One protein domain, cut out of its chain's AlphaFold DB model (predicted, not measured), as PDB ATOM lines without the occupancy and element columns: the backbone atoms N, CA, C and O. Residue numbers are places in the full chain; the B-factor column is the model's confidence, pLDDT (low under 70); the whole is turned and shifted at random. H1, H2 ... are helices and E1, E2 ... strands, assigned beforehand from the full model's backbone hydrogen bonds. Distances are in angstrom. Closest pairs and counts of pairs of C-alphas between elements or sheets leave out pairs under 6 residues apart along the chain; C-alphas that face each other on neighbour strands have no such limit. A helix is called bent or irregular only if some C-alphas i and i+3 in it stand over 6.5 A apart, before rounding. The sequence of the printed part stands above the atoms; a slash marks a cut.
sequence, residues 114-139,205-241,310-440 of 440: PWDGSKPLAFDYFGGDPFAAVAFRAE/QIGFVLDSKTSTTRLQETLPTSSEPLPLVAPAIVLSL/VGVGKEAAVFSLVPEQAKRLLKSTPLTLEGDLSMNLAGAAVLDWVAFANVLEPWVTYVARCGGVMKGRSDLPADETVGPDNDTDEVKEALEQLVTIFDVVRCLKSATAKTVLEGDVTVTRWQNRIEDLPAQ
ATOM      1  N   PRO A 114       0.187 -51.307  35.524       82.88
ATOM      2  CA  PRO A 114       0.671 -50.473  34.427       82.88
ATOM      3  C   PRO A 114       1.632 -49.365  34.893       82.88
ATOM      4  O   PRO A 114       1.708 -48.334  34.248       82.88
ATOM      5  N   TRP A 115       2.322 -49.524  36.024       86.25
ATOM      6  CA  TRP A 115       3.142 -48.493  36.663       86.25
ATOM      7  C   TRP A 115       4.607 -48.582  36.225       86.25
ATOM      8  O   TRP A 115       5.234 -49.616  36.438       86.25
ATOM      9  N   ASP A 116       5.193 -47.482  35.746       86.81
ATOM     10  CA  ASP A 116       6.639 -47.391  35.487       86.81
ATOM     11  C   ASP A 116       7.331 -46.497  36.528       86.81
ATOM     12  O   ASP A 116       7.415 -45.275  36.400       86.81
ATOM     13  N   GLY A 117       7.873 -47.133  37.568       83.75
ATOM     14  CA  GLY A 117       8.712 -46.491  38.584       83.75
ATOM     15  C   GLY A 117      10.213 -46.509  38.271       83.75
ATOM     16  O   GLY A 117      11.013 -46.245  39.165       83.75
ATOM     17  N   SER A 118      10.637 -46.866  37.052       83.81
ATOM     18  CA  SER A 118      12.064 -47.019  36.710       83.81
ATOM     19  C   SER A 118      12.802 -45.689  36.502       83.81
ATOM     20  O   SER A 118      14.035 -45.650  36.517       83.81
ATOM     21  N   LYS A 119      12.059 -44.594  36.315       84.19
ATOM     22  CA  LYS A 119      12.571 -43.251  36.006       84.19
ATOM     23  C   LYS A 119      11.881 -42.190  36.884       84.19
ATOM     24  O   LYS A 119      10.772 -42.434  37.355       84.19
ATOM     25  N   PRO A 120      12.462 -40.989  37.066       80.19
ATOM     26  CA  PRO A 120      11.821 -39.893  37.806       80.19
ATOM     27  C   PRO A 120      10.556 -39.376  37.121       80.19
ATOM     28  O   PRO A 120      10.498 -39.409  35.891       80.19
ATOM     29  N   LEU A 121       9.576 -38.861  37.870       81.56
ATOM     30  CA  LEU A 121       8.501 -38.046  37.285       81.56
ATOM     31  C   LEU A 121       9.077 -36.659  36.984       81.56
ATOM     32  O   LEU A 121       9.315 -35.869  37.890       81.56
ATOM     33  N   ALA A 122       9.345 -36.384  35.712       75.38
ATOM     34  CA  ALA A 122       9.847 -35.093  35.252       75.38
ATOM     35  C   ALA A 122       8.665 -34.313  34.671       75.38
ATOM     36  O   ALA A 122       8.526 -34.195  33.454       75.38
ATOM     37  N   PHE A 123       7.762 -33.886  35.556       76.81
ATOM     38  CA  PHE A 123       6.483 -33.294  35.186       76.81
ATOM     39  C   PHE A 123       6.324 -31.930  35.852       76.81
ATOM     40  O   PHE A 123       6.078 -31.855  37.049       76.81
ATOM     41  N   ASP A 124       6.441 -30.857  35.070       87.38
ATOM     42  CA  ASP A 124       6.361 -29.475  35.568       87.38
ATOM     43  C   ASP A 124       5.127 -28.742  35.024       87.38
ATOM     44  O   ASP A 124       5.106 -27.524  34.948       87.38
ATOM     45  N   TYR A 125       4.083 -29.451  34.607       91.50
ATOM     46  CA  TYR A 125       2.926 -28.859  33.922       91.50
ATOM     47  C   TYR A 125       1.683 -28.842  34.819       91.50
ATOM     48  O   TYR A 125       0.622 -29.345  34.456       91.50
ATOM     49  N   PHE A 126       1.834 -28.288  36.028       90.50
ATOM     50  CA  PHE A 126       0.778 -28.236  37.051       90.50
ATOM     51  C   PHE A 126       0.144 -26.851  37.228       90.50
ATOM     52  O   PHE A 126      -0.862 -26.722  37.919       90.50
ATOM     53  N   GLY A 127       0.727 -25.808  36.630       90.00
ATOM     54  CA  GLY A 127       0.200 -24.443  36.726       90.00
ATOM     55  C   GLY A 127       0.471 -23.749  38.067       90.00
ATOM     56  O   GLY A 127      -0.156 -22.732  38.352       90.00
ATOM     57  N   GLY A 128       1.413 -24.262  38.869       88.88
ATOM     58  CA  GLY A 128       1.828 -23.678  40.148       88.88
ATOM     59  C   GLY A 128       1.080 -24.261  41.344       88.88
ATOM     60  O   GLY A 128       1.545 -25.226  41.947       88.88
ATOM     61  N   ASP A 129      -0.058 -23.663  41.693       90.00
ATOM     62  CA  ASP A 129      -0.827 -23.926  42.917       90.00
ATOM     63  C   ASP A 129      -2.269 -24.419  42.627       90.00
ATOM     64  O   ASP A 129      -3.251 -23.751  42.990       90.00
ATOM     65  N   PRO A 130      -2.435 -25.576  41.949       93.44
ATOM     66  CA  PRO A 130      -3.735 -26.234  41.851       93.44
ATOM     67  C   PRO A 130      -4.187 -26.710  43.236       93.44
ATOM     68  O   PRO A 130      -3.360 -26.969  44.108       93.44
ATOM     69  N   PHE A 131      -5.496 -26.875  43.450       93.88
ATOM     70  CA  PHE A 131      -5.973 -27.429  44.722       93.88
ATOM     71  C   PHE A 131      -5.877 -28.957  44.754       93.88
ATOM     72  O   PHE A 131      -5.844 -29.536  45.833       93.88
ATOM     73  N   ALA A 132      -5.803 -29.627  43.598       93.38
ATOM     74  CA  ALA A 132      -5.443 -31.038  43.528       93.38
ATOM     75  C   ALA A 132      -4.633 -31.346  42.269       93.38
ATOM     76  O   ALA A 132      -4.902 -30.815  41.190       93.38
ATOM     77  N   ALA A 133      -3.665 -32.247  42.397       93.06
ATOM     78  CA  ALA A 133      -2.922 -32.763  41.261       93.06
ATOM     79  C   ALA A 133      -2.549 -34.229  41.477       93.06
ATOM     80  O   ALA A 133      -2.226 -34.653  42.586       93.06
ATOM     81  N   VAL A 134      -2.568 -34.999  40.398       91.56
ATOM     82  CA  VAL A 134      -2.038 -36.360  40.336       91.56
ATOM     83  C   VAL A 134      -1.124 -36.433  39.129       91.56
ATOM     84  O   VAL A 134      -1.482 -35.945  38.066       91.56
ATOM     85  N   ALA A 135       0.043 -37.043  39.269       91.38
ATOM     86  CA  ALA A 135       0.896 -37.386  38.145       91.38
ATOM     87  C   ALA A 135       1.385 -38.816  38.295       91.38
ATOM     88  O   ALA A 135       1.710 -39.256  39.395       91.38
ATOM     89  N   PHE A 136       1.443 -39.544  37.195       90.50
ATOM     90  CA  PHE A 136       1.947 -40.905  37.180       90.50
ATOM     91  C   PHE A 136       2.634 -41.207  35.861       90.50
ATOM     92  O   PHE A 136       2.407 -40.539  34.851       90.50
ATOM     93  N   ARG A 137       3.485 -42.230  35.885       90.94
ATOM     94  CA  ARG A 137       4.052 -42.808  34.677       90.94
ATOM     95  C   ARG A 137       3.479 -44.196  34.474       90.94
ATOM     96  O   ARG A 137       3.577 -45.050  35.357       90.94
ATOM     97  N   ALA A 138       2.915 -44.399  33.292       88.19
ATOM     98  CA  ALA A 138       2.492 -45.703  32.836       88.19
ATOM     99  C   ALA A 138       3.555 -46.369  31.956       88.19
ATOM    100  O   ALA A 138       4.266 -45.693  31.209       88.19
ATOM    101  N   GLU A 139       3.637 -47.698  32.011       85.06
ATOM    102  CA  GLU A 139       4.367 -48.455  30.994       85.06
ATOM    103  C   GLU A 139       3.664 -48.300  29.640       85.06
ATOM    104  O   GLU A 139       2.476 -48.590  29.497       85.06
ATOM    105  N   GLN A 205       4.005 -40.384  30.717       92.19
ATOM    106  CA  GLN A 205       3.686 -39.498  31.837       92.19
ATOM    107  C   GLN A 205       2.357 -38.783  31.617       92.19
ATOM    108  O   GLN A 205       2.163 -38.094  30.612       92.19
ATOM    109  N   ILE A 206       1.472 -38.927  32.600       93.50
ATOM    110  CA  ILE A 206       0.123 -38.372  32.598       93.50
ATOM    111  C   ILE A 206      -0.079 -37.600  33.898       93.50
ATOM    112  O   ILE A 206       0.223 -38.094  34.986       93.50
ATOM    113  N   GLY A 207      -0.607 -36.390  33.772       93.31
ATOM    114  CA  GLY A 207      -1.046 -35.537  34.861       93.31
ATOM    115  C   GLY A 207      -2.557 -35.332  34.823       93.31
ATOM    116  O   GLY A 207      -3.156 -35.225  33.756       93.31
ATOM    117  N   PHE A 208      -3.167 -35.238  35.994       95.69
ATOM    118  CA  PHE A 208      -4.521 -34.751  36.193       95.69
ATOM    119  C   PHE A 208      -4.472 -33.579  37.164       95.69
ATOM    120  O   PHE A 208      -3.900 -33.700  38.248       95.69
ATOM    121  N   VAL A 209      -5.049 -32.447  36.776       95.25
ATOM    122  CA  VAL A 209      -4.997 -31.201  37.543       95.25
ATOM    123  C   VAL A 209      -6.409 -30.688  37.771       95.25
ATOM    124  O   VAL A 209      -7.195 -30.591  36.830       95.25
ATOM    125  N   LEU A 210      -6.713 -30.338  39.019       96.00
ATOM    126  CA  LEU A 210      -7.895 -29.572  39.386       96.00
ATOM    127  C   LEU A 210      -7.453 -28.223  39.952       96.00
ATOM    128  O   LEU A 210      -6.758 -28.153  40.970       96.00
ATOM    129  N   ASP A 211      -7.885 -27.146  39.307       93.94
ATOM    130  CA  ASP A 211      -7.729 -25.795  39.834       93.94
ATOM    131  C   ASP A 211      -9.050 -25.023  39.799       93.94
ATOM    132  O   ASP A 211     -10.073 -25.510  39.315       93.94
ATOM    133  N   SER A 212      -9.027 -23.830  40.386       94.69
ATOM    134  CA  SER A 212     -10.180 -22.941  40.489       94.69
ATOM    135  C   SER A 212      -9.807 -21.484  40.225       94.69
ATOM    136  O   SER A 212     -10.261 -20.578  40.927       94.69
ATOM    137  N   LYS A 213      -8.885 -21.244  39.282       94.81
ATOM    138  CA  LYS A 213      -8.371 -19.884  39.017       94.81
ATOM    139  C   LYS A 213      -9.346 -19.021  38.212       94.81
ATOM    140  O   LYS A 213      -9.170 -17.808  38.151       94.81
ATOM    141  N   THR A 214     -10.353 -19.644  37.606       94.88
ATOM    142  CA  THR A 214     -11.449 -18.982  36.893       94.88
ATOM    143  C   THR A 214     -12.696 -18.957  37.778       94.88
ATOM    144  O   THR A 214     -12.857 -19.805  38.656       94.88
ATOM    145  N   SER A 215     -13.592 -17.998  37.553       96.25
ATOM    146  CA  SER A 215     -14.868 -17.892  38.263       96.25
ATOM    147  C   SER A 215     -16.023 -17.613  37.309       96.25
ATOM    148  O   SER A 215     -15.831 -17.026  36.247       96.25
ATOM    149  N   THR A 216     -17.231 -17.967  37.731       96.19
ATOM    150  CA  THR A 216     -18.484 -17.703  37.023       96.19
ATOM    151  C   THR A 216     -19.502 -17.096  37.980       96.19
ATOM    152  O   THR A 216     -19.525 -17.422  39.162       96.19
ATOM    153  N   THR A 217     -20.373 -16.219  37.495       96.25
ATOM    154  CA  THR A 217     -21.580 -15.825  38.241       96.25
ATOM    155  C   THR A 217     -22.772 -16.706  37.884       96.25
ATOM    156  O   THR A 217     -23.803 -16.629  38.540       96.25
ATOM    157  N   ARG A 218     -22.669 -17.535  36.842       95.00
ATOM    158  CA  ARG A 218     -23.759 -18.368  36.342       95.00
ATOM    159  C   ARG A 218     -23.214 -19.512  35.490       95.00
ATOM    160  O   ARG A 218     -22.936 -19.340  34.313       95.00
ATOM    161  N   LEU A 219     -23.125 -20.697  36.087       93.44
ATOM    162  CA  LEU A 219     -22.598 -21.885  35.409       93.44
ATOM    163  C   LEU A 219     -23.492 -22.379  34.269       93.44
ATOM    164  O   LEU A 219     -22.984 -22.932  33.297       93.44
ATOM    165  N   GLN A 220     -24.809 -22.227  34.419       93.62
ATOM    166  CA  GLN A 220     -25.789 -22.714  33.459       93.62
ATOM    167  C   GLN A 220     -26.985 -21.749  33.378       93.62
ATOM    168  O   GLN A 220     -27.410 -21.193  34.391       93.62
ATOM    169  N   GLU A 221     -27.519 -21.528  32.180       93.38
ATOM    170  CA  GLU A 221     -28.528 -20.510  31.865       93.38
ATOM    171  C   GLU A 221     -29.855 -20.685  32.617       93.38
ATOM    172  O   GLU A 221     -30.538 -19.710  32.898       93.38
ATOM    173  N   THR A 222     -30.231 -21.902  32.993       91.44
ATOM    174  CA  THR A 222     -31.446 -22.200  33.771       91.44
ATOM    175  C   THR A 222     -31.257 -21.958  35.265       91.44
ATOM    176  O   THR A 222     -32.238 -21.866  35.998       91.44
ATOM    177  N   LEU A 223     -30.013 -21.814  35.728       93.12
ATOM    178  CA  LEU A 223     -29.731 -21.409  37.098       93.12
ATOM    179  C   LEU A 223     -29.833 -19.881  37.222       93.12
ATOM    180  O   LEU A 223     -29.483 -19.173  36.274       93.12
ATOM    181  N   PRO A 224     -30.264 -19.358  38.383       93.94
ATOM    182  CA  PRO A 224     -30.148 -17.941  38.698       93.94
ATOM    183  C   PRO A 224     -28.714 -17.429  38.589       93.94
ATOM    184  O   PRO A 224     -27.739 -18.181  38.637       93.94
ATOM    185  N   THR A 225     -28.580 -16.113  38.497       95.88
ATOM    186  CA  THR A 225     -27.264 -15.475  38.572       95.88
ATOM    187  C   THR A 225     -26.848 -15.336  40.034       95.88
ATOM    188  O   THR A 225     -27.606 -14.829  40.851       95.88
ATOM    189  N   SER A 226     -25.639 -15.746  40.391       96.31
ATOM    190  CA  SER A 226     -25.035 -15.415  41.679       96.31
ATOM    191  C   SER A 226     -24.557 -13.963  41.678       96.31
ATOM    192  O   SER A 226     -23.863 -13.525  40.761       96.31
ATOM    193  N   SER A 227     -24.898 -13.215  42.723       95.75
ATOM    194  CA  SER A 227     -24.365 -11.864  42.968       95.75
ATOM    195  C   SER A 227     -22.866 -11.858  43.295       95.75
ATOM    196  O   SER A 227     -22.197 -10.842  43.106       95.75
ATOM    197  N   GLU A 228     -22.336 -12.989  43.766       95.00
ATOM    198  CA  GLU A 228     -20.927 -13.190  44.102       95.00
ATOM    199  C   GLU A 228     -20.296 -14.188  43.113       95.00
ATOM    200  O   GLU A 228     -20.938 -15.185  42.764       95.00
ATOM    201  N   PRO A 229     -19.056 -13.964  42.642       96.12
ATOM    202  CA  PRO A 229     -18.393 -14.893  41.733       96.12
ATOM    203  C   PRO A 229     -18.147 -16.245  42.414       96.12
ATOM    204  O   PRO A 229     -17.595 -16.319  43.511       96.12
ATOM    205  N   LEU A 230     -18.526 -17.322  41.733       97.25
ATOM    206  CA  LEU A 230     -18.347 -18.702  42.168       97.25
ATOM    207  C   LEU A 230     -17.089 -19.286  41.508       97.25
ATOM    208  O   LEU A 230     -16.956 -19.192  40.285       97.25
ATOM    209  N   PRO A 231     -16.159 -19.895  42.265       96.81
ATOM    210  CA  PRO A 231     -14.983 -20.536  41.683       96.81
ATOM    211  C   PRO A 231     -15.383 -21.656  40.717       96.81
ATOM    212  O   PRO A 231     -16.154 -22.547  41.073       96.81
ATOM    213  N   LEU A 232     -14.849 -21.642  39.499       95.56
ATOM    214  CA  LEU A 232     -15.097 -22.685  38.510       95.56
ATOM    215  C   LEU A 232     -14.088 -23.816  38.709       95.56
ATOM    216  O   LEU A 232     -12.888 -23.597  38.570       95.56
ATOM    217  N   VAL A 233     -14.567 -25.024  39.012       94.75
ATOM    218  CA  VAL A 233     -13.710 -26.215  39.064       94.75
ATOM    219  C   VAL A 233     -13.288 -26.572  37.644       94.75
ATOM    220  O   VAL A 233     -14.115 -26.990  36.837       94.75
ATOM    221  N   ALA A 234     -12.001 -26.419  37.352       95.19
ATOM    222  CA  ALA A 234     -11.435 -26.676  36.040       95.19
ATOM    223  C   ALA A 234     -10.610 -27.975  36.077       95.19
ATOM    224  O   ALA A 234      -9.526 -27.991  36.675       95.19
ATOM    225  N   PRO A 235     -11.111 -29.083  35.498       96.44
ATOM    226  CA  PRO A 235     -10.327 -30.294  35.321       96.44
ATOM    227  C   PRO A 235      -9.482 -30.232  34.048       96.44
ATOM    228  O   PRO A 235      -9.959 -29.819  32.987       96.44
ATOM    229  N   ALA A 236      -8.251 -30.728  34.143       97.75
ATOM    230  CA  ALA A 236      -7.383 -30.922  32.995       97.75
ATOM    231  C   ALA A 236      -6.618 -32.245  33.051       97.75
ATOM    232  O   ALA A 236      -6.157 -32.674  34.108       97.75
ATOM    233  N   ILE A 237      -6.443 -32.853  31.879       97.75
ATOM    234  CA  ILE A 237      -5.492 -33.937  31.639       97.75
ATOM    235  C   ILE A 237      -4.284 -33.333  30.940       97.75
ATOM    236  O   ILE A 237      -4.427 -32.598  29.965       97.75
ATOM    237  N   VAL A 238      -3.093 -33.666  31.415       96.50
ATOM    238  CA  VAL A 238      -1.837 -33.216  30.832       96.50
ATOM    239  C   VAL A 238      -1.026 -34.440  30.424       96.50
ATOM    240  O   VAL A 238      -0.826 -35.351  31.220       96.50
ATOM    241  N   LEU A 239      -0.569 -34.480  29.180       96.25
ATOM    242  CA  LEU A 239       0.252 -35.553  28.633       96.25
ATOM    243  C   LEU A 239       1.651 -35.017  28.367       96.25
ATOM    244  O   LEU A 239       1.786 -33.972  27.734       96.25
ATOM    245  N   SER A 240       2.685 -35.731  28.804       94.50
ATOM    246  CA  SER A 240       4.052 -35.412  28.384       94.50
ATOM    247  C   SER A 240       4.276 -35.860  26.941       94.50
ATOM    248  O   SER A 240       3.866 -36.955  26.555       94.50
ATOM    249  N   LEU A 241       4.924 -35.006  26.151       95.44
ATOM    250  CA  LEU A 241       5.210 -35.250  24.742       95.44
ATOM    251  C   LEU A 241       6.704 -35.493  24.538       95.44
ATOM    252  O   LEU A 241       7.530 -34.645  24.873       95.44
ATOM    253  N   VAL A 310      -7.861 -27.860  23.717       97.50
ATOM    254  CA  VAL A 310      -6.639 -28.624  23.492       97.50
ATOM    255  C   VAL A 310      -5.485 -27.638  23.403       97.50
ATOM    256  O   VAL A 310      -5.415 -26.837  22.481       97.50
ATOM    257  N   GLY A 311      -4.580 -27.674  24.372       97.56
ATOM    258  CA  GLY A 311      -3.308 -26.969  24.319       97.56
ATOM    259  C   GLY A 311      -2.208 -27.913  23.858       97.56
ATOM    260  O   GLY A 311      -2.104 -29.020  24.378       97.56
ATOM    261  N   VAL A 312      -1.348 -27.493  22.934       97.88
ATOM    262  CA  VAL A 312      -0.133 -28.252  22.601       97.88
ATOM    263  C   VAL A 312       1.080 -27.340  22.641       97.88
ATOM    264  O   VAL A 312       1.208 -26.419  21.831       97.88
ATOM    265  N   GLY A 313       1.988 -27.634  23.562       96.31
ATOM    266  CA  GLY A 313       3.298 -27.013  23.686       96.31
ATOM    267  C   GLY A 313       4.398 -27.910  23.135       96.31
ATOM    268  O   GLY A 313       4.147 -28.862  22.395       96.31
ATOM    269  N   LYS A 314       5.641 -27.599  23.504       94.50
ATOM    270  CA  LYS A 314       6.820 -28.348  23.048       94.50
ATOM    271  C   LYS A 314       6.948 -29.731  23.701       94.50
ATOM    272  O   LYS A 314       7.372 -30.672  23.045       94.50
ATOM    273  N   GLU A 315       6.620 -29.842  24.988       94.94
ATOM    274  CA  GLU A 315       6.867 -31.060  25.787       94.94
ATOM    275  C   GLU A 315       5.602 -31.518  26.540       94.94
ATOM    276  O   GLU A 315       5.639 -32.495  27.289       94.94
ATOM    277  N   ALA A 316       4.468 -30.838  26.324       95.94
ATOM    278  CA  ALA A 316       3.186 -31.170  26.933       95.94
ATOM    279  C   ALA A 316       1.997 -30.900  25.999       95.94
ATOM    280  O   ALA A 316       1.981 -29.909  25.265       95.94
ATOM    281  N   ALA A 317       0.988 -31.765  26.073       97.75
ATOM    282  CA  ALA A 317      -0.362 -31.519  25.578       97.75
ATOM    283  C   ALA A 317      -1.325 -31.428  26.765       97.75
ATOM    284  O   ALA A 317      -1.188 -32.168  27.734       97.75
ATOM    285  N   VAL A 318      -2.304 -30.535  26.688       97.94
ATOM    286  CA  VAL A 318      -3.282 -30.278  27.745       97.94
ATOM    287  C   VAL A 318      -4.681 -30.402  27.164       97.94
ATOM    288  O   VAL A 318      -5.001 -29.740  26.185       97.94
ATOM    289  N   PHE A 319      -5.530 -31.201  27.798       98.00
ATOM    290  CA  PHE A 319      -6.962 -31.268  27.531       98.00
ATOM    291  C   PHE A 319      -7.687 -30.670  28.729       98.00
ATOM    292  O   PHE A 319      -7.510 -31.147  29.847       98.00
ATOM    293  N   SER A 320      -8.479 -29.624  28.515       97.12
ATOM    294  CA  SER A 320      -9.200 -28.909  29.572       97.12
ATOM    295  C   SER A 320     -10.601 -28.522  29.101       97.12
ATOM    296  O   SER A 320     -10.891 -28.532  27.907       97.12
ATOM    297  N   LEU A 321     -11.469 -28.171  30.048       94.50
ATOM    298  CA  LEU A 321     -12.765 -27.540  29.784       94.50
ATOM    299  C   LEU A 321     -12.721 -26.010  29.918       94.50
ATOM    300  O   LEU A 321     -13.757 -25.363  29.821       94.50
ATOM    301  N   VAL A 322     -11.545 -25.428  30.176       95.69
ATOM    302  CA  VAL A 322     -11.358 -23.983  30.340       95.69
ATOM    303  C   VAL A 322     -10.113 -23.545  29.549       95.69
ATOM    304  O   VAL A 322      -8.997 -23.905  29.938       95.69
ATOM    305  N   PRO A 323     -10.247 -22.728  28.483       96.00
ATOM    306  CA  PRO A 323      -9.117 -22.303  27.648       96.00
ATOM    307  C   PRO A 323      -7.974 -21.667  28.450       96.00
ATOM    308  O   PRO A 323      -6.801 -21.982  28.255       96.00
ATOM    309  N   GLU A 324      -8.309 -20.816  29.423       95.50
ATOM    310  CA  GLU A 324      -7.327 -20.167  30.300       95.50
ATOM    311  C   GLU A 324      -6.536 -21.157  31.161       95.50
ATOM    312  O   GLU A 324      -5.363 -20.923  31.459       95.50
ATOM    313  N   GLN A 325      -7.145 -22.280  31.554       96.62
ATOM    314  CA  GLN A 325      -6.422 -23.340  32.246       96.62
ATOM    315  C   GLN A 325      -5.434 -24.025  31.305       96.62
ATOM    316  O   GLN A 325      -4.276 -24.195  31.686       96.62
ATOM    317  N   ALA A 326      -5.847 -24.354  30.077       97.00
ATOM    318  CA  ALA A 326      -4.947 -24.950  29.092       97.00
ATOM    319  C   ALA A 326      -3.696 -24.081  28.876       97.00
ATOM    320  O   ALA A 326      -2.578 -24.585  28.956       97.00
ATOM    321  N   LYS A 327      -3.866 -22.759  28.727       95.50
ATOM    322  CA  LYS A 327      -2.747 -21.804  28.601       95.50
ATOM    323  C   LYS A 327      -1.801 -21.836  29.796       95.50
ATOM    324  O   LYS A 327      -0.588 -21.888  29.616       95.50
ATOM    325  N   ARG A 328      -2.335 -21.806  31.024       95.06
ATOM    326  CA  ARG A 328      -1.508 -21.859  32.241       95.06
ATOM    327  C   ARG A 328      -0.734 -23.166  32.353       95.06
ATOM    328  O   ARG A 328       0.419 -23.137  32.765       95.06
ATOM    329  N   LEU A 329      -1.368 -24.288  32.014       95.88
ATOM    330  CA  LEU A 329      -0.768 -25.616  32.134       95.88
ATOM    331  C   LEU A 329       0.245 -25.918  31.028       95.88
ATOM    332  O   LEU A 329       1.108 -26.753  31.249       95.88
ATOM    333  N   LEU A 330       0.193 -25.237  29.879       95.56
ATOM    334  CA  LEU A 330       1.243 -25.334  28.854       95.56
ATOM    335  C   LEU A 330       2.579 -24.747  29.312       95.56
ATOM    336  O   LEU A 330       3.639 -25.170  28.849       95.56
ATOM    337  N   LYS A 331       2.543 -23.796  30.245       93.62
ATOM    338  CA  LYS A 331       3.745 -23.248  30.851       93.62
ATOM    339  C   LYS A 331       4.328 -24.252  31.841       93.62
ATOM    340  O   LYS A 331       3.658 -24.634  32.799       93.62
ATOM    341  N   SER A 332       5.609 -24.584  31.673       92.12
ATOM    342  CA  SER A 332       6.382 -25.368  32.646       92.12
ATOM    343  C   SER A 332       6.477 -24.599  33.973       92.12
ATOM    344  O   SER A 332       7.302 -23.706  34.164       92.12
ATOM    345  N   THR A 333       5.533 -24.890  34.861       89.69
ATOM    346  CA  THR A 333       5.383 -24.346  36.203       89.69
ATOM    347  C   THR A 333       5.202 -25.524  37.163       89.69
ATOM    348  O   THR A 333       4.101 -26.096  37.221       89.69
ATOM    349  N   PRO A 334       6.260 -25.900  37.906       83.00
ATOM    350  CA  PRO A 334       6.204 -27.030  38.818       83.00
ATOM    351  C   PRO A 334       5.173 -26.790  39.916       83.00
ATOM    352  O   PRO A 334       4.782 -25.657  40.213       83.00
ATOM    353  N   LEU A 335       4.766 -27.886  40.543       81.94
ATOM    354  CA  LEU A 335       3.904 -27.858  41.709       81.94
ATOM    355  C   LEU A 335       4.607 -27.120  42.861       81.94
ATOM    356  O   LEU A 335       5.730 -27.462  43.226       81.94
ATOM    357  N   THR A 336       3.948 -26.122  43.449       71.12
ATOM    358  CA  THR A 336       4.472 -25.393  44.620       71.12
ATOM    359  C   THR A 336       4.095 -26.040  45.953       71.12
ATOM    360  O   THR A 336       4.621 -25.646  46.994       71.12
ATOM    361  N   LEU A 337       3.192 -27.025  45.933       61.09
ATOM    362  CA  LEU A 337       2.752 -27.756  47.118       61.09
ATOM    363  C   LEU A 337       3.894 -28.601  47.701       61.09
ATOM    364  O   LEU A 337       4.718 -29.155  46.973       61.09
ATOM    365  N   GLU A 338       3.934 -28.706  49.030       58.41
ATOM    366  CA  GLU A 338       4.978 -29.447  49.742       58.41
ATOM    367  C   GLU A 338       5.007 -30.923  49.310       58.41
ATOM    368  O   GLU A 338       4.088 -31.696  49.579       58.41
ATOM    369  N   GLY A 339       6.093 -31.329  48.648       54.81
ATOM    370  CA  GLY A 339       6.302 -32.708  48.226       54.81
ATOM    371  C   GLY A 339       7.456 -32.849  47.236       54.81
ATOM    372  O   GLY A 339       7.467 -32.233  46.182       54.81
ATOM    373  N   ASP A 340       8.444 -33.684  47.562       55.44
ATOM    374  CA  ASP A 340       9.531 -33.993  46.623       55.44
ATOM    375  C   ASP A 340       9.073 -34.937  45.486       55.44
ATOM    376  O   ASP A 340       8.785 -36.111  45.746       55.44
ATOM    377  N   LEU A 341       9.005 -34.428  44.251       58.81
ATOM    378  CA  LEU A 341       8.723 -35.190  43.023       58.81
ATOM    379  C   LEU A 341       9.998 -35.681  42.305       58.81
ATOM    380  O   LEU A 341       9.899 -36.359  41.288       58.81
ATOM    381  N   SER A 342      11.193 -35.382  42.828       56.81
ATOM    382  CA  SER A 342      12.477 -35.664  42.159       56.81
ATOM    383  C   SER A 342      12.935 -37.129  42.229       56.81
ATOM    384  O   SER A 342      13.923 -37.509  41.597       56.81
ATOM    385  N   MET A 343      12.223 -37.974  42.980       60.28
ATOM    386  CA  MET A 343      12.511 -39.405  43.090       60.28
ATOM    387  C   MET A 343      11.970 -40.200  41.888       60.28
ATOM    388  O   MET A 343      11.081 -39.748  41.167       60.28
ATOM    389  N   ASN A 344      12.472 -41.427  41.704       73.00
ATOM    390  CA  ASN A 344      11.889 -42.428  40.804       73.00
ATOM    391  C   ASN A 344      10.499 -42.851  41.313       73.00
ATOM    392  O   ASN A 344      10.348 -43.865  41.994       73.00
ATOM    393  N   LEU A 345       9.499 -42.013  41.051       82.88
ATOM    394  CA  LEU A 345       8.112 -42.224  41.432       82.88
ATOM    395  C   LEU A 345       7.361 -42.848  40.254       82.88
ATOM    396  O   LEU A 345       7.458 -42.384  39.123       82.88
ATOM    397  N   ALA A 346       6.578 -43.884  40.533       87.50
ATOM    398  CA  ALA A 346       5.558 -44.367  39.607       87.50
ATOM    399  C   ALA A 346       4.331 -43.440  39.606       87.50
ATOM    400  O   ALA A 346       3.647 -43.309  38.595       87.50
ATOM    401  N   GLY A 347       4.064 -42.783  40.739       89.56
ATOM    402  CA  GLY A 347       2.948 -41.861  40.896       89.56
ATOM    403  C   GLY A 347       3.126 -40.908  42.070       89.56
ATOM    404  O   GLY A 347       3.840 -41.200  43.030       89.56
ATOM    405  N   ALA A 348       2.460 -39.768  41.996       89.06
ATOM    406  CA  ALA A 348       2.349 -38.785  43.056       89.06
ATOM    407  C   ALA A 348       0.961 -38.147  43.016       89.06
ATOM    408  O   ALA A 348       0.409 -37.913  41.943       89.06
ATOM    409  N   ALA A 349       0.405 -37.855  44.183       90.75
ATOM    410  CA  ALA A 349      -0.860 -37.158  44.323       90.75
ATOM    411  C   ALA A 349      -0.780 -36.136  45.452       90.75
ATOM    412  O   ALA A 349      -0.099 -36.350  46.458       90.75
ATOM    413  N   VAL A 350      -1.510 -35.043  45.290       90.81
ATOM    414  CA  VAL A 350      -1.636 -33.977  46.273       90.81
ATOM    415  C   VAL A 350      -3.047 -33.400  46.239       90.81
ATOM    416  O   VAL A 350      -3.652 -33.258  45.177       90.81
ATOM    417  N   LEU A 351      -3.555 -33.056  47.415       93.06
ATOM    418  CA  LEU A 351      -4.790 -32.319  47.627       93.06
ATOM    419  C   LEU A 351      -4.531 -31.270  48.708       93.06
ATOM    420  O   LEU A 351      -4.147 -31.614  49.827       93.06
ATOM    421  N   ASP A 352      -4.753 -30.005  48.377       93.44
ATOM    422  CA  ASP A 352      -4.856 -28.908  49.331       93.44
ATOM    423  C   ASP A 352      -6.318 -28.817  49.787       93.44
ATOM    424  O   ASP A 352      -7.202 -28.353  49.061       93.44
ATOM    425  N   TRP A 353      -6.580 -29.304  50.998       93.81
ATOM    426  CA  TRP A 353      -7.923 -29.337  51.574       93.81
ATOM    427  C   TRP A 353      -8.450 -27.937  51.901       93.81
ATOM    428  O   TRP A 353      -9.661 -27.718  51.857       93.81
ATOM    429  N   VAL A 354      -7.562 -26.979  52.181       94.38
ATOM    430  CA  VAL A 354      -7.948 -25.588  52.443       94.38
ATOM    431  C   VAL A 354      -8.397 -24.929  51.147       94.38
ATOM    432  O   VAL A 354      -9.469 -24.324  51.102       94.38
ATOM    433  N   ALA A 355      -7.617 -25.082  50.077       94.56
ATOM    434  CA  ALA A 355      -7.995 -24.592  48.760       94.56
ATOM    435  C   ALA A 355      -9.275 -25.281  48.261       94.56
ATOM    436  O   ALA A 355     -10.185 -24.597  47.802       94.56
ATOM    437  N   PHE A 356      -9.408 -26.599  48.437       95.31
ATOM    438  CA  PHE A 356     -10.635 -27.330  48.108       95.31
ATOM    439  C   PHE A 356     -11.862 -26.802  48.872       95.31
ATOM    440  O   PHE A 356     -12.908 -26.563  48.270       95.31
ATOM    441  N   ALA A 357     -11.737 -26.549  50.180       96.06
ATOM    442  CA  ALA A 357     -12.803 -25.940  50.976       96.06
ATOM    443  C   ALA A 357     -13.190 -24.546  50.452       96.06
ATOM    444  O   ALA A 357     -14.374 -24.251  50.319       96.06
ATOM    445  N   ASN A 358     -12.205 -23.720  50.080       95.25
ATOM    446  CA  ASN A 358     -12.436 -22.389  49.505       95.25
ATOM    447  C   ASN A 358     -13.129 -22.432  48.135       95.25
ATOM    448  O   ASN A 358     -13.781 -21.466  47.748       95.25
ATOM    449  N   VAL A 359     -12.996 -23.540  47.405       96.31
ATOM    450  CA  VAL A 359     -13.721 -23.774  46.153       96.31
ATOM    451  C   VAL A 359     -15.159 -24.199  46.420       96.31
ATOM    452  O   VAL A 359     -16.066 -23.716  45.750       96.31
ATOM    453  N   LEU A 360     -15.380 -25.083  47.393       96.38
ATOM    454  CA  LEU A 360     -16.691 -25.675  47.654       96.38
ATOM    455  C   LEU A 360     -17.632 -24.753  48.448       96.38
ATOM    456  O   LEU A 360     -18.831 -24.729  48.174       96.38
ATOM    457  N   GLU A 361     -17.119 -23.991  49.415       96.62
ATOM    458  CA  GLU A 361     -17.939 -23.145  50.296       96.62
ATOM    459  C   GLU A 361     -18.808 -22.117  49.549       96.62
ATOM    460  O   GLU A 361     -20.005 -22.038  49.854       96.62
ATOM    461  N   PRO A 362     -18.307 -21.388  48.527       96.75
ATOM    462  CA  PRO A 362     -19.141 -20.472  47.747       96.75
ATOM    463  C   PRO A 362     -20.296 -21.180  47.030       96.75
ATOM    464  O   PRO A 362     -21.409 -20.656  46.988       96.75
ATOM    465  N   TRP A 363     -20.074 -22.396  46.520       96.62
ATOM    466  CA  TRP A 363     -21.121 -23.190  45.871       96.62
ATOM    467  C   TRP A 363     -22.200 -23.639  46.851       96.62
ATOM    468  O   TRP A 363     -23.387 -23.525  46.553       96.62
ATOM    469  N   VAL A 364     -21.807 -24.122  48.032       95.94
ATOM    470  CA  VAL A 364     -22.768 -24.539  49.064       95.94
ATOM    471  C   VAL A 364     -23.564 -23.337  49.578       95.94
ATOM    472  O   VAL A 364     -24.779 -23.435  49.739       95.94
ATOM    473  N   THR A 365     -22.905 -22.187  49.743       95.75
ATOM    474  CA  THR A 365     -23.552 -20.912  50.084       95.75
ATOM    475  C   THR A 365     -24.578 -20.519  49.024       95.75
ATOM    476  O   THR A 365     -25.736 -20.264  49.349       95.75
ATOM    477  N   TYR A 366     -24.196 -20.539  47.744       95.56
ATOM    478  CA  TYR A 366     -25.102 -20.257  46.631       95.56
ATOM    479  C   TYR A 366     -26.320 -21.194  46.617       95.56
ATOM    480  O   TYR A 366     -27.455 -20.728  46.533       95.56
ATOM    481  N   VAL A 367     -26.114 -22.505  46.784       93.50
ATOM    482  CA  VAL A 367     -27.205 -23.493  46.833       93.50
ATOM    483  C   VAL A 367     -28.141 -23.250  48.021       93.50
ATOM    484  O   VAL A 367     -29.361 -23.318  47.855       93.50
ATOM    485  N   ALA A 368     -27.606 -22.925  49.201       93.00
ATOM    486  CA  ALA A 368     -28.418 -22.592  50.372       93.00
ATOM    487  C   ALA A 368     -29.304 -21.362  50.111       93.00
ATOM    488  O   ALA A 368     -30.503 -21.383  50.405       93.00
ATOM    489  N   ARG A 369     -28.746 -20.324  49.476       93.75
ATOM    490  CA  ARG A 369     -29.494 -19.118  49.091       93.75
ATOM    491  C   ARG A 369     -30.563 -19.405  48.036       93.75
ATOM    492  O   ARG A 369     -31.700 -18.958  48.191       93.75
ATOM    493  N   CYS A 370     -30.262 -20.223  47.025       91.62
ATOM    494  CA  CYS A 370     -31.255 -20.706  46.059       91.62
ATOM    495  C   CYS A 370     -32.410 -21.449  46.749       91.62
ATOM    496  O   CYS A 370     -33.573 -21.241  46.407       91.62
ATOM    497  N   GLY A 371     -32.113 -22.276  47.758       88.31
ATOM    498  CA  GLY A 371     -33.127 -22.936  48.585       88.31
ATOM    499  C   GLY A 371     -34.042 -21.947  49.316       88.31
ATOM    500  O   GLY A 371     -35.257 -22.143  49.353       88.31
ATOM    501  N   GLY A 372     -33.477 -20.852  49.833       87.19
ATOM    502  CA  GLY A 372     -34.235 -19.745  50.422       87.19
ATOM    503  C   GLY A 372     -35.179 -19.069  49.430       87.19
ATOM    504  O   GLY A 372     -36.355 -18.876  49.731       87.19
ATOM    505  N   VAL A 373     -34.683 -18.775  48.227       86.19
ATOM    506  CA  VAL A 373     -35.459 -18.161  47.138       86.19
ATOM    507  C   VAL A 373     -36.596 -19.068  46.650       86.19
ATOM    508  O   VAL A 373     -37.698 -18.586  46.387       86.19
ATOM    509  N   MET A 374     -36.377 -20.384  46.579       86.31
ATOM    510  CA  MET A 374     -37.414 -21.355  46.200       86.31
ATOM    511  C   MET A 374     -38.515 -21.526  47.252       86.31
ATOM    512  O   MET A 374     -39.559 -22.110  46.955       86.31
ATOM    513  N   LYS A 375     -38.318 -21.073  48.495       82.12
ATOM    514  CA  LYS A 375     -39.262 -21.355  49.578       82.12
ATOM    515  C   LYS A 375     -40.633 -20.734  49.289       82.12
ATOM    516  O   LYS A 375     -40.816 -19.522  49.320       82.12
ATOM    517  N   GLY A 376     -41.625 -21.593  49.049       73.44
ATOM    518  CA  GLY A 376     -42.989 -21.181  48.700       73.44
ATOM    519  C   GLY A 376     -43.219 -20.923  47.207       73.44
ATOM    520  O   GLY A 376     -44.290 -20.436  46.848       73.44
ATOM    521  N   ARG A 377     -42.252 -21.264  46.347       82.06
ATOM    522  CA  ARG A 377     -42.348 -21.208  44.882       82.06
ATOM    523  C   ARG A 377     -42.330 -22.612  44.273       82.06
ATOM    524  O   ARG A 377     -41.884 -23.569  44.903       82.06
ATOM    525  N   SER A 378     -42.860 -22.733  43.058       78.62
ATOM    526  CA  SER A 378     -42.860 -23.976  42.271       78.62
ATOM    527  C   SER A 378     -41.539 -24.240  41.550       78.62
ATOM    528  O   SER A 378     -41.263 -25.377  41.180       78.62
ATOM    529  N   ASP A 379     -40.760 -23.188  41.326       81.38
ATOM    530  CA  ASP A 379     -39.591 -23.152  40.464       81.38
ATOM    531  C   ASP A 379     -38.592 -22.088  40.939       81.38
ATOM    532  O   ASP A 379     -38.926 -21.181  41.711       81.38
ATOM    533  N   LEU A 380     -37.345 -22.239  40.490       83.38
ATOM    534  CA  LEU A 380     -36.261 -21.296  40.725       83.38
ATOM    535  C   LEU A 380     -36.076 -20.449  39.452       83.38
ATOM    536  O   LEU A 380     -35.577 -20.976  38.457       83.38
ATOM    537  N   PRO A 381     -36.501 -19.175  39.446       83.81
ATOM    538  CA  PRO A 381     -36.481 -18.353  38.242       83.81
ATOM    539  C   PRO A 381     -35.051 -18.004  37.822       83.81
ATOM    540  O   PRO A 381     -34.262 -17.453  38.587       83.81
ATOM    541  N   ALA A 382     -34.732 -18.311  36.570       88.31
ATOM    542  CA  ALA A 382     -33.417 -18.086  35.989       88.31
ATOM    543  C   ALA A 382     -33.055 -16.584  35.911       88.31
ATOM    544  O   ALA A 382     -31.888 -16.213  35.989       88.31
ATOM    545  N   ASP A 383     -34.029 -15.691  35.752       87.56
ATOM    546  CA  ASP A 383     -33.814 -14.242  35.664       87.56
ATOM    547  C   ASP A 383     -33.516 -13.573  37.017       87.56
ATOM    548  O   ASP A 383     -33.161 -12.392  37.053       87.56
ATOM    549  N   GLU A 384     -33.596 -14.310  38.126       89.25
ATOM    550  CA  GLU A 384     -33.243 -13.774  39.433       89.25
ATOM    551  C   GLU A 384     -31.731 -13.726  39.675       89.25
ATOM    552  O   GLU A 384     -30.935 -14.520  39.167       89.25
ATOM    553  N   THR A 385     -31.343 -12.756  40.500       93.06
ATOM    554  CA  THR A 385     -30.010 -12.685  41.092       93.06
ATOM    555  C   THR A 385     -30.102 -13.122  42.548       93.06
ATOM    556  O   THR A 385     -30.908 -12.578  43.302       93.06
ATOM    557  N   VAL A 386     -29.285 -14.102  42.927       92.62
ATOM    558  CA  VAL A 386     -29.224 -14.694  44.262       92.62
ATOM    559  C   VAL A 386     -28.016 -14.137  45.008       92.62
ATOM    560  O   VAL A 386     -26.873 -14.201  44.544       92.62
ATOM    561  N   GLY A 387     -28.258 -13.580  46.186       91.56
ATOM    562  CA  GLY A 387     -27.245 -12.948  47.017       91.56
ATOM    563  C   GLY A 387     -27.679 -12.760  48.463       91.56
ATOM    564  O   GLY A 387     -28.782 -13.168  48.822       91.56
ATOM    565  N   PRO A 388     -26.835 -12.109  49.283       90.12
ATOM    566  CA  PRO A 388     -27.131 -11.843  50.692       90.12
ATOM    567  C   PRO A 388     -28.457 -11.100  50.918       90.12
ATOM    568  O   PRO A 388     -29.122 -11.287  51.934       90.12
ATOM    569  N   ASP A 389     -28.871 -10.274  49.953       86.25
ATOM    570  CA  ASP A 389     -30.133  -9.526  50.003       86.25
ATOM    571  C   ASP A 389     -31.375 -10.438  49.958       86.25
ATOM    572  O   ASP A 389     -32.469 -10.022  50.344       86.25
ATOM    573  N   ASN A 390     -31.215 -11.689  49.515       81.50
ATOM    574  CA  ASN A 390     -32.270 -12.699  49.468       81.50
ATOM    575  C   ASN A 390     -32.313 -13.579  50.734       81.50
ATOM    576  O   ASN A 390     -33.178 -14.453  50.835       81.50
ATOM    577  N   ASP A 391     -31.406 -13.375  51.696       89.62
ATOM    578  CA  ASP A 391     -31.253 -14.268  52.842       89.62
ATOM    579  C   ASP A 391     -32.396 -14.087  53.857       89.62
ATOM    580  O   ASP A 391     -32.502 -13.079  54.566       89.62
ATOM    581  N   THR A 392     -33.239 -15.114  53.970       88.25
ATOM    582  CA  THR A 392     -34.191 -15.252  55.084       88.25
ATOM    583  C   THR A 392     -33.456 -15.554  56.394       88.25
ATOM    584  O   THR A 392     -32.313 -16.008  56.367       88.25
ATOM    585  N   ASP A 393     -34.103 -15.357  57.544       90.19
ATOM    586  CA  ASP A 393     -33.483 -15.660  58.846       90.19
ATOM    587  C   ASP A 393     -33.030 -17.129  58.946       90.19
ATOM    588  O   ASP A 393     -31.927 -17.402  59.404       90.19
ATOM    589  N   GLU A 394     -33.812 -18.066  58.399       88.38
ATOM    590  CA  GLU A 394     -33.437 -19.487  58.330       88.38
ATOM    591  C   GLU A 394     -32.199 -19.734  57.451       88.38
ATOM    592  O   GLU A 394     -31.360 -20.570  57.782       88.38
ATOM    593  N   VAL A 395     -32.065 -19.010  56.331       91.88
ATOM    594  CA  VAL A 395     -30.872 -19.100  55.474       91.88
ATOM    595  C   VAL A 395     -29.660 -18.561  56.224       91.88
ATOM    596  O   VAL A 395     -28.624 -19.213  56.211       91.88
ATOM    597  N   LYS A 396     -29.784 -17.434  56.932       93.00
ATOM    598  CA  LYS A 396     -28.679 -16.862  57.721       93.00
ATOM    599  C   LYS A 396     -28.186 -17.832  58.791       93.00
ATOM    600  O   LYS A 396     -26.986 -18.073  58.866       93.00
ATOM    601  N   GLU A 397     -29.097 -18.447  59.545       92.62
ATOM    602  CA  GLU A 397     -28.745 -19.475  60.535       92.62
ATOM    603  C   GLU A 397     -28.033 -20.678  59.890       92.62
ATOM    604  O   GLU A 397     -27.052 -21.191  60.432       92.62
ATOM    605  N   ALA A 398     -28.486 -21.122  58.712       91.38
ATOM    606  CA  ALA A 398     -27.825 -22.195  57.974       91.38
ATOM    607  C   ALA A 398     -26.421 -21.790  57.488       91.38
ATOM    608  O   ALA A 398     -25.484 -22.582  57.604       91.38
ATOM    609  N   LEU A 399     -26.251 -20.562  56.985       94.00
ATOM    610  CA  LEU A 399     -24.955 -20.038  56.546       94.00
ATOM    611  C   LEU A 399     -23.959 -19.927  57.716       94.00
ATOM    612  O   LEU A 399     -22.795 -20.283  57.552       94.00
ATOM    613  N   GLU A 400     -24.400 -19.528  58.913       93.75
ATOM    614  CA  GLU A 400     -23.549 -19.507  60.116       93.75
ATOM    615  C   GLU A 400     -23.026 -20.907  60.489       93.75
ATOM    616  O   GLU A 400     -21.852 -21.082  60.838       93.75
ATOM    617  N   GLN A 401     -23.872 -21.936  60.372       92.62
ATOM    618  CA  GLN A 401     -23.451 -23.324  60.591       92.62
ATOM    619  C   GLN A 401     -22.477 -23.802  59.510       92.62
ATOM    620  O   GLN A 401     -21.520 -24.512  59.825       92.62
ATOM    621  N   LEU A 402     -22.690 -23.403  58.252       93.69
ATOM    622  CA  LEU A 402     -21.798 -23.750  57.146       93.69
ATOM    623  C   LEU A 402     -20.382 -23.224  57.367       93.69
ATOM    624  O   LEU A 402     -19.443 -23.995  57.180       93.69
ATOM    625  N   VAL A 403     -20.222 -21.986  57.845       92.62
ATOM    626  CA  VAL A 403     -18.898 -21.436  58.194       92.62
ATOM    627  C   VAL A 403     -18.181 -22.355  59.185       92.62
ATOM    628  O   VAL A 403     -17.046 -22.763  58.950       92.62
ATOM    629  N   THR A 404     -18.879 -22.782  60.242       92.25
ATOM    630  CA  THR A 404     -18.309 -23.694  61.248       92.25
ATOM    631  C   THR A 404     -17.918 -25.047  60.638       92.25
ATOM    632  O   THR A 404     -16.867 -25.599  60.962       92.25
ATOM    633  N   ILE A 405     -18.743 -25.596  59.741       93.31
ATOM    634  CA  ILE A 405     -18.446 -26.860  59.050       93.31
ATOM    635  C   ILE A 405     -17.190 -26.716  58.185       93.31
ATOM    636  O   ILE A 405     -16.312 -27.577  58.239       93.31
ATOM    637  N   PHE A 406     -17.076 -25.640  57.406       95.19
ATOM    638  CA  PHE A 406     -15.921 -25.429  56.540       95.19
ATOM    639  C   PHE A 406     -14.647 -25.092  57.318       95.19
ATOM    640  O   PHE A 406     -13.569 -25.517  56.904       95.19
ATOM    641  N   ASP A 407     -14.747 -24.443  58.478       93.62
ATOM    642  CA  ASP A 407     -13.621 -24.291  59.404       93.62
ATOM    643  C   ASP A 407     -13.082 -25.652  59.865       93.62
ATOM    644  O   ASP A 407     -11.870 -25.874  59.846       93.62
ATOM    645  N   VAL A 408     -13.967 -26.605  60.185       93.50
ATOM    646  CA  VAL A 408     -13.570 -27.986  60.514       93.50
ATOM    647  C   VAL A 408     -12.952 -28.697  59.307       93.50
ATOM    648  O   VAL A 408     -11.951 -29.395  59.459       93.50
ATOM    649  N   VAL A 409     -13.490 -28.521  58.096       93.25
ATOM    650  CA  VAL A 409     -12.888 -29.107  56.881       93.25
ATOM    651  C   VAL A 409     -11.472 -28.568  56.665       93.25
ATOM    652  O   VAL A 409     -10.561 -29.350  56.402       93.25
ATOM    653  N   ARG A 410     -11.253 -27.261  56.862       94.81
ATOM    654  CA  ARG A 410      -9.935 -26.610  56.761       94.81
ATOM    655  C   ARG A 410      -8.943 -27.042  57.842       94.81
ATOM    656  O   ARG A 410      -7.772 -26.663  57.749       94.81
ATOM    657  N   CYS A 411      -9.355 -27.794  58.866       94.88
ATOM    658  CA  CYS A 411      -8.411 -28.458  59.769       94.88
ATOM    659  C   CYS A 411      -7.606 -29.530  59.035       94.88
ATOM    660  O   CYS A 411      -6.428 -29.707  59.335       94.88
ATOM    661  N   LEU A 412      -8.194 -30.197  58.036       93.44
ATOM    662  CA  LEU A 412      -7.425 -30.960  57.060       93.44
ATOM    663  C   LEU A 412      -6.670 -29.937  56.208       93.44
ATOM    664  O   LEU A 412      -7.278 -29.114  55.530       93.44
ATOM    665  N   LYS A 413      -5.341 -29.927  56.287       92.94
ATOM    666  CA  LYS A 413      -4.510 -28.973  55.539       92.94
ATOM    667  C   LYS A 413      -4.168 -29.517  54.170       92.94
ATOM    668  O   LYS A 413      -4.411 -28.870  53.159       92.94
ATOM    669  N   SER A 414      -3.635 -30.730  54.137       92.00
ATOM    670  CA  SER A 414      -3.227 -31.365  52.893       92.00
ATOM    671  C   SER A 414      -3.260 -32.880  52.996       92.00
ATOM    672  O   SER A 414      -3.098 -33.449  54.077       92.00
ATOM    673  N   ALA A 415      -3.456 -33.524  51.851       92.31
ATOM    674  CA  ALA A 415      -3.217 -34.942  51.652       92.31
ATOM    675  C   ALA A 415      -2.169 -35.104  50.550       92.31
ATOM    676  O   ALA A 415      -2.265 -34.476  49.499       92.31
ATOM    677  N   THR A 416      -1.167 -35.945  50.779       91.94
ATOM    678  CA  THR A 416      -0.140 -36.277  49.788       91.94
ATOM    679  C   THR A 416       0.008 -37.784  49.692       91.94
ATOM    680  O   THR A 416      -0.150 -38.493  50.686       91.94
ATOM    681  N   ALA A 417       0.324 -38.285  48.502       91.50
ATOM    682  CA  ALA A 417       0.678 -39.677  48.283       91.50
ATOM    683  C   ALA A 417       1.810 -39.792  47.261       91.50
ATOM    684  O   ALA A 417       1.900 -39.003  46.324       91.50
ATOM    685  N   LYS A 418       2.675 -40.787  47.444       90.50
ATOM    686  CA  LYS A 418       3.772 -41.126  46.536       90.50
ATOM    687  C   LYS A 418       3.822 -42.627  46.350       90.50
ATOM    688  O   LYS A 418       3.859 -43.365  47.332       90.50
ATOM    689  N   THR A 419       3.882 -43.061  45.104       91.25
ATOM    690  CA  THR A 419       3.955 -44.466  44.725       91.25
ATOM    691  C   THR A 419       5.320 -44.759  44.121       91.25
ATOM    692  O   THR A 419       5.768 -44.066  43.209       91.25
ATOM    693  N   VAL A 420       5.979 -45.798  44.627       90.44
ATOM    694  CA  VAL A 420       7.274 -46.300  44.150       90.44
ATOM    695  C   VAL A 420       7.200 -47.801  43.882       90.44
ATOM    696  O   VAL A 420       6.331 -48.496  44.413       90.44
ATOM    697  N   LEU A 421       8.137 -48.300  43.077       89.81
ATOM    698  CA  LEU A 421       8.382 -49.731  42.920       89.81
ATOM    699  C   LEU A 421       9.585 -50.138  43.779       89.81
ATOM    700  O   LEU A 421      10.703 -49.675  43.558       89.81
ATOM    701  N   GLU A 422       9.357 -51.009  44.761       89.75
ATOM    702  CA  GLU A 422      10.395 -51.591  45.614       89.75
ATOM    703  C   GLU A 422      10.583 -53.067  45.253       89.75
ATOM    704  O   GLU A 422       9.845 -53.949  45.699       89.75
ATOM    705  N   GLY A 423      11.556 -53.328  44.375       85.81
ATOM    706  CA  GLY A 423      11.637 -54.609  43.677       85.81
ATOM    707  C   GLY A 423      10.377 -54.808  42.836       85.81
ATOM    708  O   GLY A 423      10.016 -53.939  42.050       85.81
ATOM    709  N   ASP A 424       9.669 -55.912  43.060       84.44
ATOM    710  CA  ASP A 424       8.426 -56.207  42.346       84.44
ATOM    711  C   ASP A 424       7.158 -55.846  43.157       84.44
ATOM    712  O   ASP A 424       6.108 -56.483  42.988       84.44
ATOM    713  N   VAL A 425       7.262 -54.930  44.124       92.31
ATOM    714  CA  VAL A 425       6.155 -54.514  45.000       92.31
ATOM    715  C   VAL A 425       5.848 -53.048  44.755       92.31
ATOM    716  O   VAL A 425       6.745 -52.210  44.774       92.31
ATOM    717  N   THR A 426       4.574 -52.729  44.542       93.44
ATOM    718  CA  THR A 426       4.122 -51.336  44.484       93.44
ATOM    719  C   THR A 426       3.863 -50.845  45.900       93.44
ATOM    720  O   THR A 426       3.081 -51.458  46.630       93.44
ATOM    721  N   VAL A 427       4.516 -49.750  46.286       94.31
ATOM    722  CA  VAL A 427       4.387 -49.155  47.618       94.31
ATOM    723  C   VAL A 427       3.878 -47.729  47.486       94.31
ATOM    724  O   VAL A 427       4.561 -46.886  46.905       94.31
ATOM    725  N   THR A 428       2.705 -47.448  48.050       94.56
ATOM    726  CA  THR A 428       2.160 -46.090  48.152       94.56
ATOM    727  C   THR A 428       2.296 -45.596  49.582       94.56
ATOM    728  O   THR A 428       1.722 -46.163  50.507       94.56
ATOM    729  N   ARG A 429       3.047 -44.516  49.773       94.50
ATOM    730  CA  ARG A 429       3.176 -43.820  51.055       94.50
ATOM    731  C   ARG A 429       2.332 -42.565  51.008       94.50
ATOM    732  O   ARG A 429       2.459 -41.795  50.062       94.50
ATOM    733  N   TRP A 430       1.495 -42.358  52.011       94.31
ATOM    734  CA  TRP A 430       0.604 -41.207  52.066       94.31
ATOM    735  C   TRP A 430       0.658 -40.519  53.426       94.31
ATOM    736  O   TRP A 430       0.978 -41.134  54.445       94.31
ATOM    737  N   GLN A 431       0.339 -39.229  53.434       93.88
ATOM    738  CA  GLN A 431       0.302 -38.398  54.629       93.88
ATOM    739  C   GLN A 431      -0.848 -37.402  54.539       93.88
ATOM    740  O   GLN A 431      -1.041 -36.755  53.513       93.88
ATOM    741  N   ASN A 432      -1.569 -37.256  55.643       93.31
ATOM    742  CA  ASN A 432      -2.578 -36.234  55.852       93.31
ATOM    743  C   ASN A 432      -2.126 -35.314  56.983       93.31
ATOM    744  O   ASN A 432      -1.894 -35.769  58.110       93.31
ATOM    745  N   ARG A 433      -2.014 -34.021  56.682       94.31
ATOM    746  CA  ARG A 433      -1.725 -32.989  57.676       94.31
ATOM    747  C   ARG A 433      -3.032 -32.457  58.247       94.31
ATOM    748  O   ARG A 433      -3.901 -32.025  57.493       94.31
ATOM    749  N   ILE A 434      -3.144 -32.475  59.567       93.75
ATOM    750  CA  ILE A 434      -4.271 -31.942  60.324       93.75
ATOM    751  C   ILE A 434      -3.738 -30.897  61.296       93.75
ATOM    752  O   ILE A 434      -2.748 -31.141  61.982       93.75
ATOM    753  N   GLU A 435      -4.412 -29.758  61.377       92.88
ATOM    754  CA  GLU A 435      -4.197 -28.784  62.442       92.88
ATOM    755  C   GLU A 435      -5.532 -28.434  63.076       92.88
ATOM    756  O   GLU A 435      -6.500 -28.133  62.371       92.88
ATOM    757  N   ASP A 436      -5.570 -28.475  64.404       88.19
ATOM    758  CA  ASP A 436      -6.758 -28.119  65.165       88.19
ATOM    759  C   ASP A 436      -7.167 -26.664  64.905       88.19
ATOM    760  O   ASP A 436      -6.357 -25.810  64.525       88.19
ATOM    761  N   LEU A 437      -8.447 -26.375  65.146       83.69
ATOM    762  CA  LEU A 437      -8.914 -24.996  65.193       83.69
ATOM    763  C   LEU A 437      -8.100 -24.216  66.239       83.69
ATOM    764  O   LEU A 437      -7.780 -24.768  67.299       83.69
ATOM    765  N   PRO A 438      -7.778 -22.935  65.984       73.00
ATOM    766  CA  PRO A 438      -7.168 -22.088  66.998       73.00
ATOM    767  C   PRO A 438      -7.998 -22.131  68.285       73.00
ATOM    768  O   PRO A 438      -9.228 -22.071  68.232       73.00
ATOM    769  N   ALA A 439      -7.333 -22.224  69.439       67.75
ATOM    770  CA  ALA A 439      -8.020 -22.109  70.720       67.75
ATOM    771  C   ALA A 439      -8.718 -20.738  70.790       67.75
ATOM    772  O   ALA A 439      -8.054 -19.712  70.626       67.75
ATOM    773  N   GLN A 440     -10.041 -20.748  70.982       52.38
ATOM    774  CA  GLN A 440     -10.853 -19.539  71.153       52.38
ATOM    775  C   GLN A 440     -10.630 -18.885  72.516       52.38
ATOM    776  O   GLN A 440     -10.487 -19.630  73.518       52.38
TER     777      GLN A 440
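This is residues 114 to 139, 205 to 241 and 310 to 440 of the 440 residues of an uncharacterized protein of Planctomycetaceae bacterium (UniProt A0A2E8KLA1). One twisted, antiparallel wall of eight strands curls at one end round the short helix H1, while two long helices, H2 and H3, continue from E6 and into E7 as a helical hairpin that reaches far past the wall. E2 and E3 form a long hairpin that runs past H1 to H2. The printed part has 194 residues, with three named helices and eight named strands in the chain order E1 E2 E3 E4 E5 H1 E6 H2 H3 E7 E8; the sheet's order is E4 E5 E3 E2 E1 E6 E7 E8. The class is mixed, helices and strands; the whole is loose, with a radius of gyration of the C-alphas of 20.3 A and spans of 63 by 44 by 25 A.

E2, residues 205 to 216, bends by 52 degrees at residue 213 and forms a hairpin with E3, residues 230 to 240; N 209 and O 236 are 2.9 A apart, within hydrogen-bond range. E5, residues 316 to 320, is the next neighbour of E3, with N 239 to O 317 at 2.8 A. The edge strand E4, residues 310 to 313, forms a hairpin with E5, with N 311 to O 318 at 2.8 A. E1, residues 132 to 137, has two neighbours: E2, with N 134 to O 208 at 2.8 A, and E6, residues 347 to 352, with N 135 to O 348 at 2.8 A. E7, residues 412 to 422, is E6's other neighbour, with N 351 to O 415 at 2.8 A. E7 forms a hairpin with the edge strand E8, residues 425 to 434, with N 418 to O 429 at 2.8 A. H1, residues 323 to 330, is on the sheet, which curls round it; its closest C-alphas to E4 are Ala 326 and Gly 311, 5.4 A. H2, residues 353 to 374, is on the sheet at a height of 6.9 A, over none of the strands; its closest C-alphas to E3 are Val 359 and Pro 231, 5.7 A. H2 has a kink of 28 degrees near residue 360 and is only just irregular, with C-alphas 359 and 362 6.54 A apart. H3, residues 393 to 409, is not on the sheet; it touches H2, closest at the C-alphas of Val 395 and Gly 372, 6.1 A, at a shallow tilt of 14 degrees, opposite ways. H1 and H2 are apart. Every O i to N i+4 pair is within hydrogen-bond range in H1 and H3, and 16 of 18 in H2.

E1 begins at C-alpha 132, (-5.443, -31.038, 43.528), and E8 ends at C-alpha 434, (-4.271, -31.942, 60.324). E2 measures 31.5 A, E3 31.2 A, H2 31.0 A, E7 29.6 A, E8 29.2 A and H3 24.7 A.

The C-alphas of Gly 376 and Gly 423 are the two farthest apart, 64.2 A. Residues 140 to 204 and 242 to 309 are not printed; the gaps are 9.0 A and 13.6 A between C-alphas. The links E2 to E3, H1 to E6 and H2 to H3 are long. Residues 225 to 226 pair with 385 to 386, parallel. The mean pLDDT of the printed part is 90.0; residues 337 to 343 and 439 to 440 are under 70.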